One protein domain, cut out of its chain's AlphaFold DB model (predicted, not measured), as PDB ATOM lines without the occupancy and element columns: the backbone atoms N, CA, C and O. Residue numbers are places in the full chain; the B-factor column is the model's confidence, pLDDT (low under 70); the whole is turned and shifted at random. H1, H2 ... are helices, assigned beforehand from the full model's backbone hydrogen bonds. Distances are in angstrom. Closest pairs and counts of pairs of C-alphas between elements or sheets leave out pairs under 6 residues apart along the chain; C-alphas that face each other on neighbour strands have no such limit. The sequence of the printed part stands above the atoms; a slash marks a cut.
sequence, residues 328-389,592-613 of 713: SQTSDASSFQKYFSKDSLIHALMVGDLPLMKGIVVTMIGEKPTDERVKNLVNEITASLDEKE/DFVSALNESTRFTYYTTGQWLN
ATOM      1  N   SER A 328      15.187  23.941  32.915       70.69
ATOM      2  CA  SER A 328      15.391  24.068  31.467       70.69
ATOM      3  C   SER A 328      14.876  25.391  30.874       70.69
ATOM      4  O   SER A 328      15.200  25.693  29.727       70.69
ATOM      5  N   GLN A 329      14.097  26.168  31.640       67.75
ATOM      6  CA  GLN A 329      13.502  27.450  31.238       67.75
ATOM      7  C   GLN A 329      14.209  28.659  31.856       67.75
ATOM      8  O   GLN A 329      14.163  29.744  31.285       67.75
ATOM      9  N   THR A 330      14.838  28.492  33.023       62.03
ATOM     10  CA  THR A 330      15.490  29.583  33.769       62.03
ATOM     11  C   THR A 330      16.993  29.684  33.520       62.03
ATOM     12  O   THR A 330      17.604  30.677  33.904       62.03
ATOM     13  N   SER A 331      17.619  28.659  32.935       56.19
ATOM     14  CA  SER A 331      19.034  28.716  32.573       56.19
ATOM     15  C   SER A 331      19.210  29.497  31.273       56.19
ATOM     16  O   SER A 331      18.877  28.991  30.199       56.19
ATOM     17  N   ASP A 332      19.759  30.704  31.372       48.16
ATOM     18  CA  ASP A 332      20.326  31.407  30.223       48.16
ATOM     19  C   ASP A 332      21.403  30.509  29.568       48.16
ATOM     20  O   ASP A 332      22.232  29.922  30.264       48.16
ATOM     21  N   ALA A 333      21.382  30.397  28.236       48.25
ATOM     22  CA  ALA A 333      22.381  29.735  27.382       48.25
ATOM     23  C   ALA A 333      22.558  28.192  27.481       48.25
ATOM     24  O   ALA A 333      23.015  27.656  28.487       48.25
ATOM     25  N   SER A 334      22.277  27.506  26.357       54.72
ATOM     26  CA  SER A 334      22.866  26.283  25.729       54.72
ATOM     27  C   SER A 334      23.591  25.177  26.536       54.72
ATOM     28  O   SER A 334      23.598  24.019  26.115       54.72
ATOM     29  N   SER A 335      24.223  25.475  27.666       60.66
ATOM     30  CA  SER A 335      25.101  24.581  28.422       60.66
ATOM     31  C   SER A 335      24.360  23.506  29.225       60.66
ATOM     32  O   SER A 335      24.783  22.350  29.200       60.66
ATOM     33  N   PHE A 336      23.242  23.845  29.883       66.56
ATOM     34  CA  PHE A 336      22.510  22.913  30.759       66.56
ATOM     35  C   PHE A 336      21.213  22.362  30.164       66.56
ATOM     36  O   PHE A 336      20.810  21.243  30.493       66.56
ATOM     37  N   GLN A 337      20.595  23.079  29.223       66.50
ATOM     38  CA  GLN A 337      19.365  22.638  28.557       66.50
ATOM     39  C   GLN A 337      19.540  21.274  27.866       66.50
ATOM     40  O   GLN A 337      18.637  20.437  27.876       66.50
ATOM     41  N   LYS A 338      20.733  20.995  27.337       75.62
ATOM     42  CA  LYS A 338      21.051  19.721  26.686       75.62
ATOM     43  C   LYS A 338      21.092  18.514  27.625       75.62
ATOM     44  O   LYS A 338      20.896  17.389  27.177       75.62
ATOM     45  N   TYR A 339      21.299  18.745  28.921       78.00
ATOM     46  CA  TYR A 339      21.321  17.693  29.936       78.00
ATOM     47  C   TYR A 339      19.970  17.500  30.620       78.00
ATOM     48  O   TYR A 339      19.705  16.395  31.084       78.00
ATOM     49  N   PHE A 340      19.124  18.536  30.671       76.88
ATOM     50  CA  PHE A 340      17.911  18.554  31.505       76.88
ATOM     51  C   PHE A 340      16.607  18.874  30.766       76.88
ATOM     52  O   PHE A 340      15.549  18.968  31.385       76.88
ATOM     53  N   SER A 341      16.656  19.039  29.445       75.88
ATOM     54  CA  SER A 341      15.445  19.102  28.625       75.88
ATOM     55  C   SER A 341      14.763  17.735  28.526       75.88
ATOM     56  O   SER A 341      15.376  16.691  28.750       75.88
ATOM     57  N   LYS A 342      13.491  17.743  28.114       78.06
ATOM     58  CA  LYS A 342      12.730  16.527  27.785       78.06
ATOM     59  C   LYS A 342      13.322  15.714  26.629       78.06
ATOM     60  O   LYS A 342      12.969  14.559  26.442       78.06
ATOM     61  N   ASP A 343      14.228  16.307  25.859       80.06
ATOM     62  CA  ASP A 343      14.897  15.639  24.749       80.06
ATOM     63  C   ASP A 343      16.313  15.168  25.130       80.06
ATOM     64  O   ASP A 343      17.059  14.753  24.252       80.06
ATOM     65  N   SER A 344      16.717  15.241  26.407       84.94
ATOM     66  CA  SER A 344      18.047  14.818  26.867       84.94
ATOM     67  C   SER A 344      18.177  13.295  26.994       84.94
ATOM     68  O   SER A 344      17.193  12.561  27.133       84.94
ATOM     69  N   LEU A 345      19.419  12.795  27.013       89.25
ATOM     70  CA  LEU A 345      19.692  11.372  27.249       89.25
ATOM     71  C   LEU A 345      19.220  10.921  28.637       89.25
ATOM     72  O   LEU A 345      18.656   9.838  28.775       89.25
ATOM     73  N   ILE A 346      19.430  11.752  29.661       87.00
ATOM     74  CA  ILE A 346      19.020  11.438  31.034       87.00
ATOM     75  C   ILE A 346      17.496  11.289  31.099       87.00
ATOM     76  O   ILE A 346      17.011  10.310  31.663       87.00
ATOM     77  N   HIS A 347      16.741  12.191  30.462       84.94
ATOM     78  CA  HIS A 347      15.285  12.080  30.394       84.94
ATOM     79  C   HIS A 347      14.845  10.810  29.654       84.94
ATOM     80  O   HIS A 347      14.020  10.053  30.166       84.94
ATOM     81  N   ALA A 348      15.445  10.516  28.496       88.94
ATOM     82  CA  ALA A 348      15.115   9.321  27.720       88.94
ATOM     83  C   ALA A 348      15.367   8.014  28.499       88.94
ATOM     84  O   ALA A 348      14.559   7.086  28.434       88.94
ATOM     85  N   LEU A 349      16.446   7.955  29.288       89.12
ATOM     86  CA  LEU A 349      16.733   6.834  30.189       89.12
ATOM     87  C   LEU A 349      15.709   6.718  31.328       89.12
ATOM     88  O   LEU A 349      15.358   5.607  31.713       89.12
ATOM     89  N   MET A 350      15.234   7.841  31.867       84.62
ATOM     90  CA  MET A 350      14.274   7.858  32.976       84.62
ATOM     91  C   MET A 350      12.865   7.429  32.558       84.62
ATOM     92  O   MET A 350      12.227   6.671  33.288       84.62
ATOM     93  N   VAL A 351      12.380   7.893  31.403       86.12
ATOM     94  CA  VAL A 351      11.046   7.524  30.892       86.12
ATOM     95  C   VAL A 351      11.061   6.107  30.307       86.12
ATOM     96  O   VAL A 351      10.125   5.332  30.491       86.12
ATOM     97  N   GLY A 352      12.160   5.728  29.651       86.00
ATOM     98  CA  GLY A 352      12.412   4.369  29.184       86.00
ATOM     99  C   GLY A 352      11.760   4.008  27.848       86.00
ATOM    100  O   GLY A 352      12.298   3.163  27.146       86.00
ATOM    101  N   ASP A 353      10.655   4.628  27.441       90.31
ATOM    102  CA  ASP A 353      10.015   4.396  26.133       90.31
ATOM    103  C   ASP A 353      10.470   5.378  25.036       90.31
ATOM    104  O   ASP A 353      10.186   5.171  23.853       90.31
ATOM    105  N   LEU A 354      11.219   6.416  25.407       90.00
ATOM    106  CA  LEU A 354      11.738   7.407  24.476       90.00
ATOM    107  C   LEU A 354      12.973   6.887  23.714       90.00
ATOM    108  O   LEU A 354      13.824   6.208  24.303       90.00
ATOM    109  N   PRO A 355      13.124   7.235  22.420       92.19
ATOM    110  CA  PRO A 355      14.309   6.880  21.647       92.19
ATOM    111  C   PRO A 355      15.600   7.492  22.209       92.19
ATOM    112  O   PRO A 355      15.748   8.716  22.263       92.19
ATOM    113  N   LEU A 356      16.577   6.647  22.546       92.88
ATOM    114  CA  LEU A 356      17.848   7.072  23.148       92.88
ATOM    115  C   LEU A 356      18.698   7.910  22.187       92.88
ATOM    116  O   LEU A 356      19.363   8.849  22.616       92.88
ATOM    117  N   MET A 357      18.648   7.619  20.882       91.06
ATOM    118  CA  MET A 357      19.474   8.306  19.880       91.06
ATOM    119  C   MET A 357      19.163   9.800  19.769       91.06
ATOM    120  O   MET A 357      20.073  10.602  19.568       91.06
ATOM    121  N   LYS A 358      17.899  10.197  19.967       88.00
ATOM    122  CA  LYS A 358      17.520  11.618  20.048       88.00
ATOM    123  C   LYS A 358      18.156  12.276  21.273       88.00
ATOM    124  O   LYS A 358      18.777  13.327  21.139       88.00
ATOM    125  N   GLY A 359      18.086  11.589  22.415       88.62
ATOM    126  CA  GLY A 359      18.735  11.980  23.666       88.62
ATOM    127  C   GLY A 359      20.237  12.212  23.530       88.62
ATOM    128  O   GLY A 359      20.760  13.222  24.004       88.62
ATOM    129  N   ILE A 360      20.932  11.299  22.849       88.75
ATOM    130  CA  ILE A 360      22.379  11.381  22.608       88.75
ATOM    131  C   ILE A 360      22.723  12.616  21.768       88.75
ATOM    132  O   ILE A 360      23.572  13.406  22.179       88.75
ATOM    133  N   VAL A 361      22.030  12.827  20.640       86.50
ATOM    134  CA  VAL A 361      22.261  13.980  19.747       86.50
ATOM    135  C   VAL A 361      22.102  15.301  20.500       86.50
ATOM    136  O   VAL A 361      22.976  16.167  20.415       86.50
ATOM    137  N   VAL A 362      21.025  15.439  21.279       84.81
ATOM    138  CA  VAL A 362      20.768  16.642  22.082       84.81
ATOM    139  C   VAL A 362      21.872  16.858  23.102       84.81
ATOM    140  O   VAL A 362      22.437  17.945  23.163       84.81
ATOM    141  N   THR A 363      22.228  15.819  23.857       84.38
ATOM    142  CA  THR A 363      23.218  15.908  24.940       84.38
ATOM    143  C   THR A 363      24.611  16.281  24.420       84.38
ATOM    144  O   THR A 363      25.313  17.086  25.037       84.38
ATOM    145  N   MET A 364      25.014  15.732  23.271       81.19
ATOM    146  CA  MET A 364      26.330  15.992  22.683       81.19
ATOM    147  C   MET A 364      26.422  17.394  22.071       81.19
ATOM    148  O   MET A 364      27.363  18.130  22.369       81.19
ATOM    149  N   ILE A 365      25.441  17.779  21.252       75.50
ATOM    150  CA  ILE A 365      25.548  18.945  20.359       75.50
ATOM    151  C   ILE A 365      24.881  20.192  20.958       75.50
ATOM    152  O   ILE A 365      25.257  21.312  20.633       75.50
ATOM    153  N   GLY A 366      23.926  20.024  21.877       69.75
ATOM    154  CA  GLY A 366      23.197  21.137  22.492       69.75
ATOM    155  C   GLY A 366      22.170  21.813  21.583       69.75
ATOM    156  O   GLY A 366      21.674  22.885  21.913       69.75
ATOM    157  N   GLU A 367      21.827  21.182  20.459       68.19
ATOM    158  CA  GLU A 367      20.829  21.656  19.499       68.19
ATOM    159  C   GLU A 367      19.650  20.675  19.397       68.19
ATOM    160  O   GLU A 367      19.771  19.500  19.754       68.19
ATOM    161  N   LYS A 368      18.507  21.137  18.863       71.25
ATOM    162  CA  LYS A 368      17.356  20.261  18.581       71.25
ATOM    163  C   LYS A 368      17.766  19.125  17.629       71.25
ATOM    164  O   LYS A 368      18.391  19.393  16.599       71.25
ATOM    165  N   PRO A 369      17.384  17.869  17.915       77.25
ATOM    166  CA  PRO A 369      17.750  16.748  17.069       77.25
ATOM    167  C   PRO A 369      16.886  16.779  15.802       77.25
ATOM    168  O   PRO A 369      15.659  16.829  15.883       77.25
ATOM    169  N   THR A 370      17.510  16.739  14.625       84.56
ATOM    170  CA  THR A 370      16.799  16.500  13.359       84.56
ATOM    171  C   THR A 370      16.827  15.011  13.030       84.56
ATOM    172  O   THR A 370      17.794  14.319  13.356       84.56
ATOM    173  N   ASP A 371      15.792  14.504  12.355       86.81
ATOM    174  CA  ASP A 371      15.744  13.091  11.949       86.81
ATOM    175  C   ASP A 371      16.939  12.710  11.058       86.81
ATOM    176  O   ASP A 371      17.440  11.593  11.137       86.81
ATOM    177  N   GLU A 372      17.427  13.642  10.237       89.44
ATOM    178  CA  GLU A 372      18.628  13.454   9.420       89.44
ATOM    179  C   GLU A 372      19.886  13.273  10.276       89.44
ATOM    180  O   GLU A 372      20.637  12.329  10.059       89.44
ATOM    181  N   ARG A 373      20.092  14.108  11.301       86.56
ATOM    182  CA  ARG A 373      21.244  13.972  12.206       86.56
ATOM    183  C   ARG A 373      21.194  12.678  13.004       86.56
ATOM    184  O   ARG A 373      22.217  12.022  13.160       86.56
ATOM    185  N   VAL A 374      20.009  12.294  13.477       89.25
ATOM    186  CA  VAL A 374      19.815  11.012  14.166       89.25
ATOM    187  C   VAL A 374      20.175   9.853  13.236       89.25
ATOM    188  O   VAL A 374      20.898   8.952  13.649       89.25
ATOM    189  N   LYS A 375      19.736   9.895  11.972       92.12
ATOM    190  CA  LYS A 375      20.102   8.890  10.963       92.12
ATOM    191  C   LYS A 375      21.598   8.873  10.671       92.12
ATOM    192  O   LYS A 375      22.166   7.791  10.596       92.12
ATOM    193  N   ASN A 376      22.234  10.036  10.533       89.75
ATOM    194  CA  ASN A 376      23.675  10.126  10.291       89.75
ATOM    195  C   ASN A 376      24.462   9.514  11.451       89.75
ATOM    196  O   ASN A 376      25.280   8.637  11.205       89.75
ATOM    197  N   LEU A 377      24.129   9.857  12.700       88.94
ATOM    198  CA  LEU A 377      24.761   9.261  13.880       88.94
ATOM    199  C   LEU A 377      24.538   7.742  13.956       88.94
ATOM    200  O   LEU A 377      25.456   6.992  14.262       88.94
ATOM    201  N   VAL A 378      23.327   7.261  13.663       91.25
ATOM    202  CA  VAL A 378      23.042   5.816  13.606       91.25
ATOM    203  C   VAL A 378      23.880   5.130  12.528       91.25
ATOM    204  O   VAL A 378      24.399   4.043  12.770       91.25
ATOM    205  N   ASN A 379      24.019   5.745  11.353       91.69
ATOM    206  CA  ASN A 379      24.836   5.216  10.265       91.69
ATOM    207  C   ASN A 379      26.324   5.213  10.631       91.69
ATOM    208  O   ASN A 379      26.986   4.221  10.357       91.69
ATOM    209  N   GLU A 380      26.823   6.268  11.279       89.31
ATOM    210  CA  GLU A 380      28.193   6.350  11.801       89.31
ATOM    211  C   GLU A 380      28.454   5.241  12.822       89.31
ATOM    212  O   GLU A 380      29.397   4.476  12.656       89.31
ATOM    213  N   ILE A 381      27.574   5.070  13.815       88.94
ATOM    214  CA  ILE A 381      27.705   3.993  14.807       88.94
ATOM    215  C   ILE A 381      27.649   2.624  14.125       88.94
ATOM    216  O   ILE A 381      28.484   1.775  14.408       88.94
ATOM    217  N   THR A 382      26.698   2.397  13.212       89.38
ATOM    218  CA  THR A 382      26.585   1.115  12.491       89.38
ATOM    219  C   THR A 382      27.851   0.832  11.682       89.38
ATOM    220  O   THR A 382      28.368  -0.280  11.731       89.38
ATOM    221  N   ALA A 383      28.388   1.840  10.989       88.94
ATOM    222  CA  ALA A 383      29.636   1.719  10.250       88.94
ATOM    223  C   ALA A 383      30.807   1.375  11.182       88.94
ATOM    224  O   ALA A 383      31.530   0.428  10.896       88.94
ATOM    225  N   SER A 384      30.943   2.059  12.325       86.19
ATOM    226  CA  SER A 384      31.990   1.775  13.316       86.19
ATOM    227  C   SER A 384      31.852   0.402  13.987       86.19
ATOM    228  O   SER A 384      32.850  -0.177  14.402       86.19
ATOM    229  N   LEU A 385      30.637  -0.146  14.105       86.88
ATOM    230  CA  LEU A 385      30.423  -1.502  14.630       86.88
ATOM    231  C   LEU A 385      30.924  -2.587  13.660       86.88
ATOM    232  O   LEU A 385      31.438  -3.617  14.110       86.88
ATOM    233  N   ASP A 386      30.783  -2.345  12.354       86.56
ATOM    234  CA  ASP A 386      31.204  -3.253  11.278       86.56
ATOM    235  C   ASP A 386      32.657  -3.011  10.822       86.56
ATOM    236  O   ASP A 386      33.254  -3.853  10.138       86.56
ATOM    237  N   GLU A 387      33.242  -1.873  11.199       90.88
ATOM    238  CA  GLU A 387      34.615  -1.510  10.879       90.88
ATOM    239  C   GLU A 387      35.610  -2.433  11.589       90.88
ATOM    240  O   GLU A 387      35.469  -2.807  12.757       90.88
ATOM    241  N   LYS A 388      36.639  -2.846  10.843       91.12
ATOM    242  CA  LYS A 388      37.744  -3.613  11.410       91.12
ATOM    243  C   LYS A 388      38.749  -2.650  12.011       91.12
ATOM    244  O   LYS A 388      39.621  -2.146  11.306       91.12
ATOM    245  N   GLU A 389      38.641  -2.471  13.310       88.06
ATOM    246  CA  GLU A 389      39.528  -1.625  14.086       88.06
ATOM    247  C   GLU A 389      40.764  -2.387  14.545       88.06
ATOM    248  O   GLU A 389      40.743  -3.606  14.747       88.06
ATOM    249  N   ASP A 592      17.593  -0.404  39.083       84.62
ATOM    250  CA  ASP A 592      18.281   0.162  40.242       84.62
ATOM    251  C   ASP A 592      19.117   1.394  39.859       84.62
ATOM    252  O   ASP A 592      19.229   2.322  40.668       84.62
ATOM    253  N   PHE A 593      19.714   1.415  38.660       85.62
ATOM    254  CA  PHE A 593      20.433   2.571  38.114       85.62
ATOM    255  C   PHE A 593      19.484   3.735  37.818       85.62
ATOM    256  O   PHE A 593      19.677   4.817  38.365       85.62
ATOM    257  N   VAL A 594      18.429   3.511  37.029       89.75
ATOM    258  CA  VAL A 594      17.455   4.552  36.663       89.75
ATOM    259  C   VAL A 594      16.745   5.108  37.892       89.75
ATOM    260  O   VAL A 594      16.532   6.312  37.978       89.75
ATOM    261  N   SER A 595      16.431   4.265  38.877       86.62
ATOM    262  CA  SER A 595      15.810   4.730  40.121       86.62
ATOM    263  C   SER A 595      16.743   5.648  40.922       86.62
ATOM    264  O   SER A 595      16.309   6.690  41.403       86.62
ATOM    265  N   ALA A 596      18.033   5.303  41.023       83.25
ATOM    266  CA  ALA A 596      19.023   6.162  41.677       83.25
ATOM    267  C   ALA A 596      19.281   7.455  40.886       83.25
ATOM    268  O   ALA A 596      19.393   8.524  41.483       83.25
ATOM    269  N   LEU A 597      19.323   7.363  39.552       84.00
ATOM    270  CA  LEU A 597      19.438   8.518  38.668       84.00
ATOM    271  C   LEU A 597      18.263   9.473  38.894       84.00
ATOM    272  O   LEU A 597      18.500  10.636  39.198       84.00
ATOM    273  N   ASN A 598      17.027   8.963  38.853       83.75
ATOM    274  CA  ASN A 598      15.806   9.731  39.087       83.75
ATOM    275  C   ASN A 598      15.810  10.425  40.458       83.75
ATOM    276  O   ASN A 598      15.488  11.603  40.533       83.75
ATOM    277  N   GLU A 599      16.223   9.749  41.537       82.56
ATOM    278  CA  GLU A 599      16.351  10.392  42.855       82.56
ATOM    279  C   GLU A 599      17.416  11.500  42.871       82.56
ATOM    280  O   GLU A 599      17.168  12.578  43.410       82.56
ATOM    281  N   SER A 600      18.577  11.264  42.251       77.75
ATOM    282  CA  SER A 600      19.700  12.215  42.236       77.75
ATOM    283  C   SER A 600      19.453  13.457  41.375       77.75
ATOM    284  O   SER A 600      19.939  14.537  41.699       77.75
ATOM    285  N   THR A 601      18.672  13.325  40.300       78.06
ATOM    286  CA  THR A 601      18.362  14.418  39.365       78.06
ATOM    287  C   THR A 601      16.967  14.996  39.583       78.06
ATOM    288  O   THR A 601      16.569  15.924  38.876       78.06
ATOM    289  N   ARG A 602      16.222  14.489  40.576       77.50
ATOM    290  CA  ARG A 602      14.801  14.775  40.797       77.50
ATOM    291  C   ARG A 602      14.485  16.270  40.774       77.50
ATOM    292  O   ARG A 602      13.596  16.699  40.049       77.50
ATOM    293  N   PHE A 603      15.251  17.066  41.520       77.31
ATOM    294  CA  PHE A 603      15.063  18.520  41.611       77.31
ATOM    295  C   PHE A 603      15.325  19.238  40.287       77.31
ATOM    296  O   PHE A 603      14.660  20.219  39.966       77.31
ATOM    297  N   THR A 604      16.265  18.731  39.492       80.38
ATOM    298  CA  THR A 604      16.593  19.300  38.187       80.38
ATOM    299  C   THR A 604      15.512  19.029  37.150       80.38
ATOM    300  O   THR A 604      15.331  19.825  36.233       80.38
ATOM    301  N   TYR A 605      14.757  17.944  37.314       80.62
ATOM    302  CA  TYR A 605      13.635  17.582  36.446       80.62
ATOM    303  C   TYR A 605      12.272  18.030  36.969       80.62
ATOM    304  O   TYR A 605      11.259  17.762  36.324       80.62
ATOM    305  N   TYR A 606      12.226  18.734  38.100       83.69
ATOM    306  CA  TYR A 606      10.973  19.268  38.602       83.69
ATOM    307  C   TYR A 606      10.381  20.297  37.642       83.69
ATOM    308  O   TYR A 606      10.992  21.305  37.281       83.69
ATOM    309  N   THR A 607       9.141  20.025  37.268       85.06
ATOM    310  CA  THR A 607       8.222  20.966  36.629       85.06
ATOM    311  C   THR A 607       7.824  22.060  37.617       85.06
ATOM    312  O   THR A 607       8.005  21.917  38.832       85.06
ATOM    313  N   THR A 608       7.221  23.142  37.128       84.06
ATOM    314  CA  THR A 608       6.693  24.220  37.982       84.06
ATOM    315  C   THR A 608       5.742  23.685  39.059       84.06
ATOM    316  O   THR A 608       5.874  24.043  40.228       84.06
ATOM    317  N   GLY A 609       4.837  22.762  38.705       87.62
ATOM    318  CA  GLY A 609       3.906  22.145  39.657       87.62
ATOM    319  C   GLY A 609       4.615  21.346  40.757       87.62
ATOM    320  O   GLY A 609       4.273  21.473  41.932       87.62
ATOM    321  N   GLN A 610       5.655  20.587  40.404       88.69
ATOM    322  CA  GLN A 610       6.449  19.813  41.365       88.69
ATOM    323  C   GLN A 610       7.309  20.700  42.271       88.69
ATOM    324  O   GLN A 610       7.427  20.411  43.460       88.69
ATOM    325  N   TRP A 611       7.866  21.798  41.750       86.69
ATOM    326  CA  TRP A 611       8.563  22.800  42.563       86.69
ATOM    327  C   TRP A 611       7.622  23.463  43.564       86.69
ATOM    328  O   TRP A 611       7.947  23.546  44.749       86.69
ATOM    329  N   LEU A 612       6.429  23.869  43.118       85.25
ATOM    330  CA  LEU A 612       5.404  24.421  43.998       85.25
ATOM    331  C   LEU A 612       4.971  23.403  45.059       85.25
ATOM    332  O   LEU A 612       4.853  23.765  46.227       85.25
ATOM    333  N   ASN A 613       4.836  22.124  44.705       89.62
ATOM    334  CA  ASN A 613       4.576  21.066  45.677       89.62
ATOM    335  C   ASN A 613       5.743  20.866  46.652       89.62
ATOM    336  O   ASN A 613       5.528  20.725  47.848       89.62
TER     337      ASN A 613
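Overview. This is residues 328 to 389 and 592 to 613 of the 713 residues of an uncharacterized protein of Trichomonas vaginalis (UniProt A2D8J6). The longest helix, H4, is an arm at one end of a loose, elongated row of short helices; residues 379 to 389, of which 379 to 386 belong to H4, stick out free of the rest. It crosses H3, which forms a helical hairpin with H2 in the middle; H1 packs on H3, H5 crosses H2, and H6 makes the opposite end. The printed part has 84 residues, with six named helices, H1 to H6 in chain order, and no named strand; the class is all helix. The whole is loose, with a radius of gyration of the C-alphas of 15.0 A, and spans 52 by 32 by 20 A.

Along the chain. H4, residues 371 to 386, is 22.5 A long, from C-alpha 371 at (15.744, 13.091, 11.949) to C-alpha 386 at (31.204, -3.253, 11.278). H3, residues 356 to 365, measures 14.4 A, H2, residues 345 to 351, 10.1 A, and H1, residues 337 to 340, 5.2 A. H5, residues 592 to 601, measures 14.3 A; H6, residues 608 to 613, measures 8.6 A and ends at C-alpha 613 at (4.576, 21.066, 45.677).

Arrangement. H4 touches H3 with residues 373 to 378 alone, about perpendicular at 79 degrees, closest at the C-alphas of Met 357 and Val 374, 6.3 A. H3 and H2, the hub helices, touch at a shallow tilt of 31 degrees, opposite ways; their closest C-alphas, Leu 345 and Gly 359, are 3.8 A apart. H1 touches H3, closest at the C-alphas of Lys 338 and Thr 363, 4.7 A, and touches H2 only at the corner. H2 and H5 touch at a steep tilt of 67 degrees, only just short of about perpendicular, opposite ways, with the C-alphas of Met 350 and Val 594 closest at 5.9 A. H6 touches no helix. Every O i to N i+4 pair is within hydrogen-bond range in H2, H3, H4, H5 and H6; H1 is too short for one.

Size, cuts and confidence. The farthest C-alphas, Lys 388 and Leu 612, are 53.8 A apart. Residues 390 to 591 are not printed, and C-alphas 389 and 592 are 33.7 A apart across the cut. Of the links printed whole, none is long. Mean pLDDT of the printed part is 82.0; residues 329 to 337 and 366 to 367 are under 70.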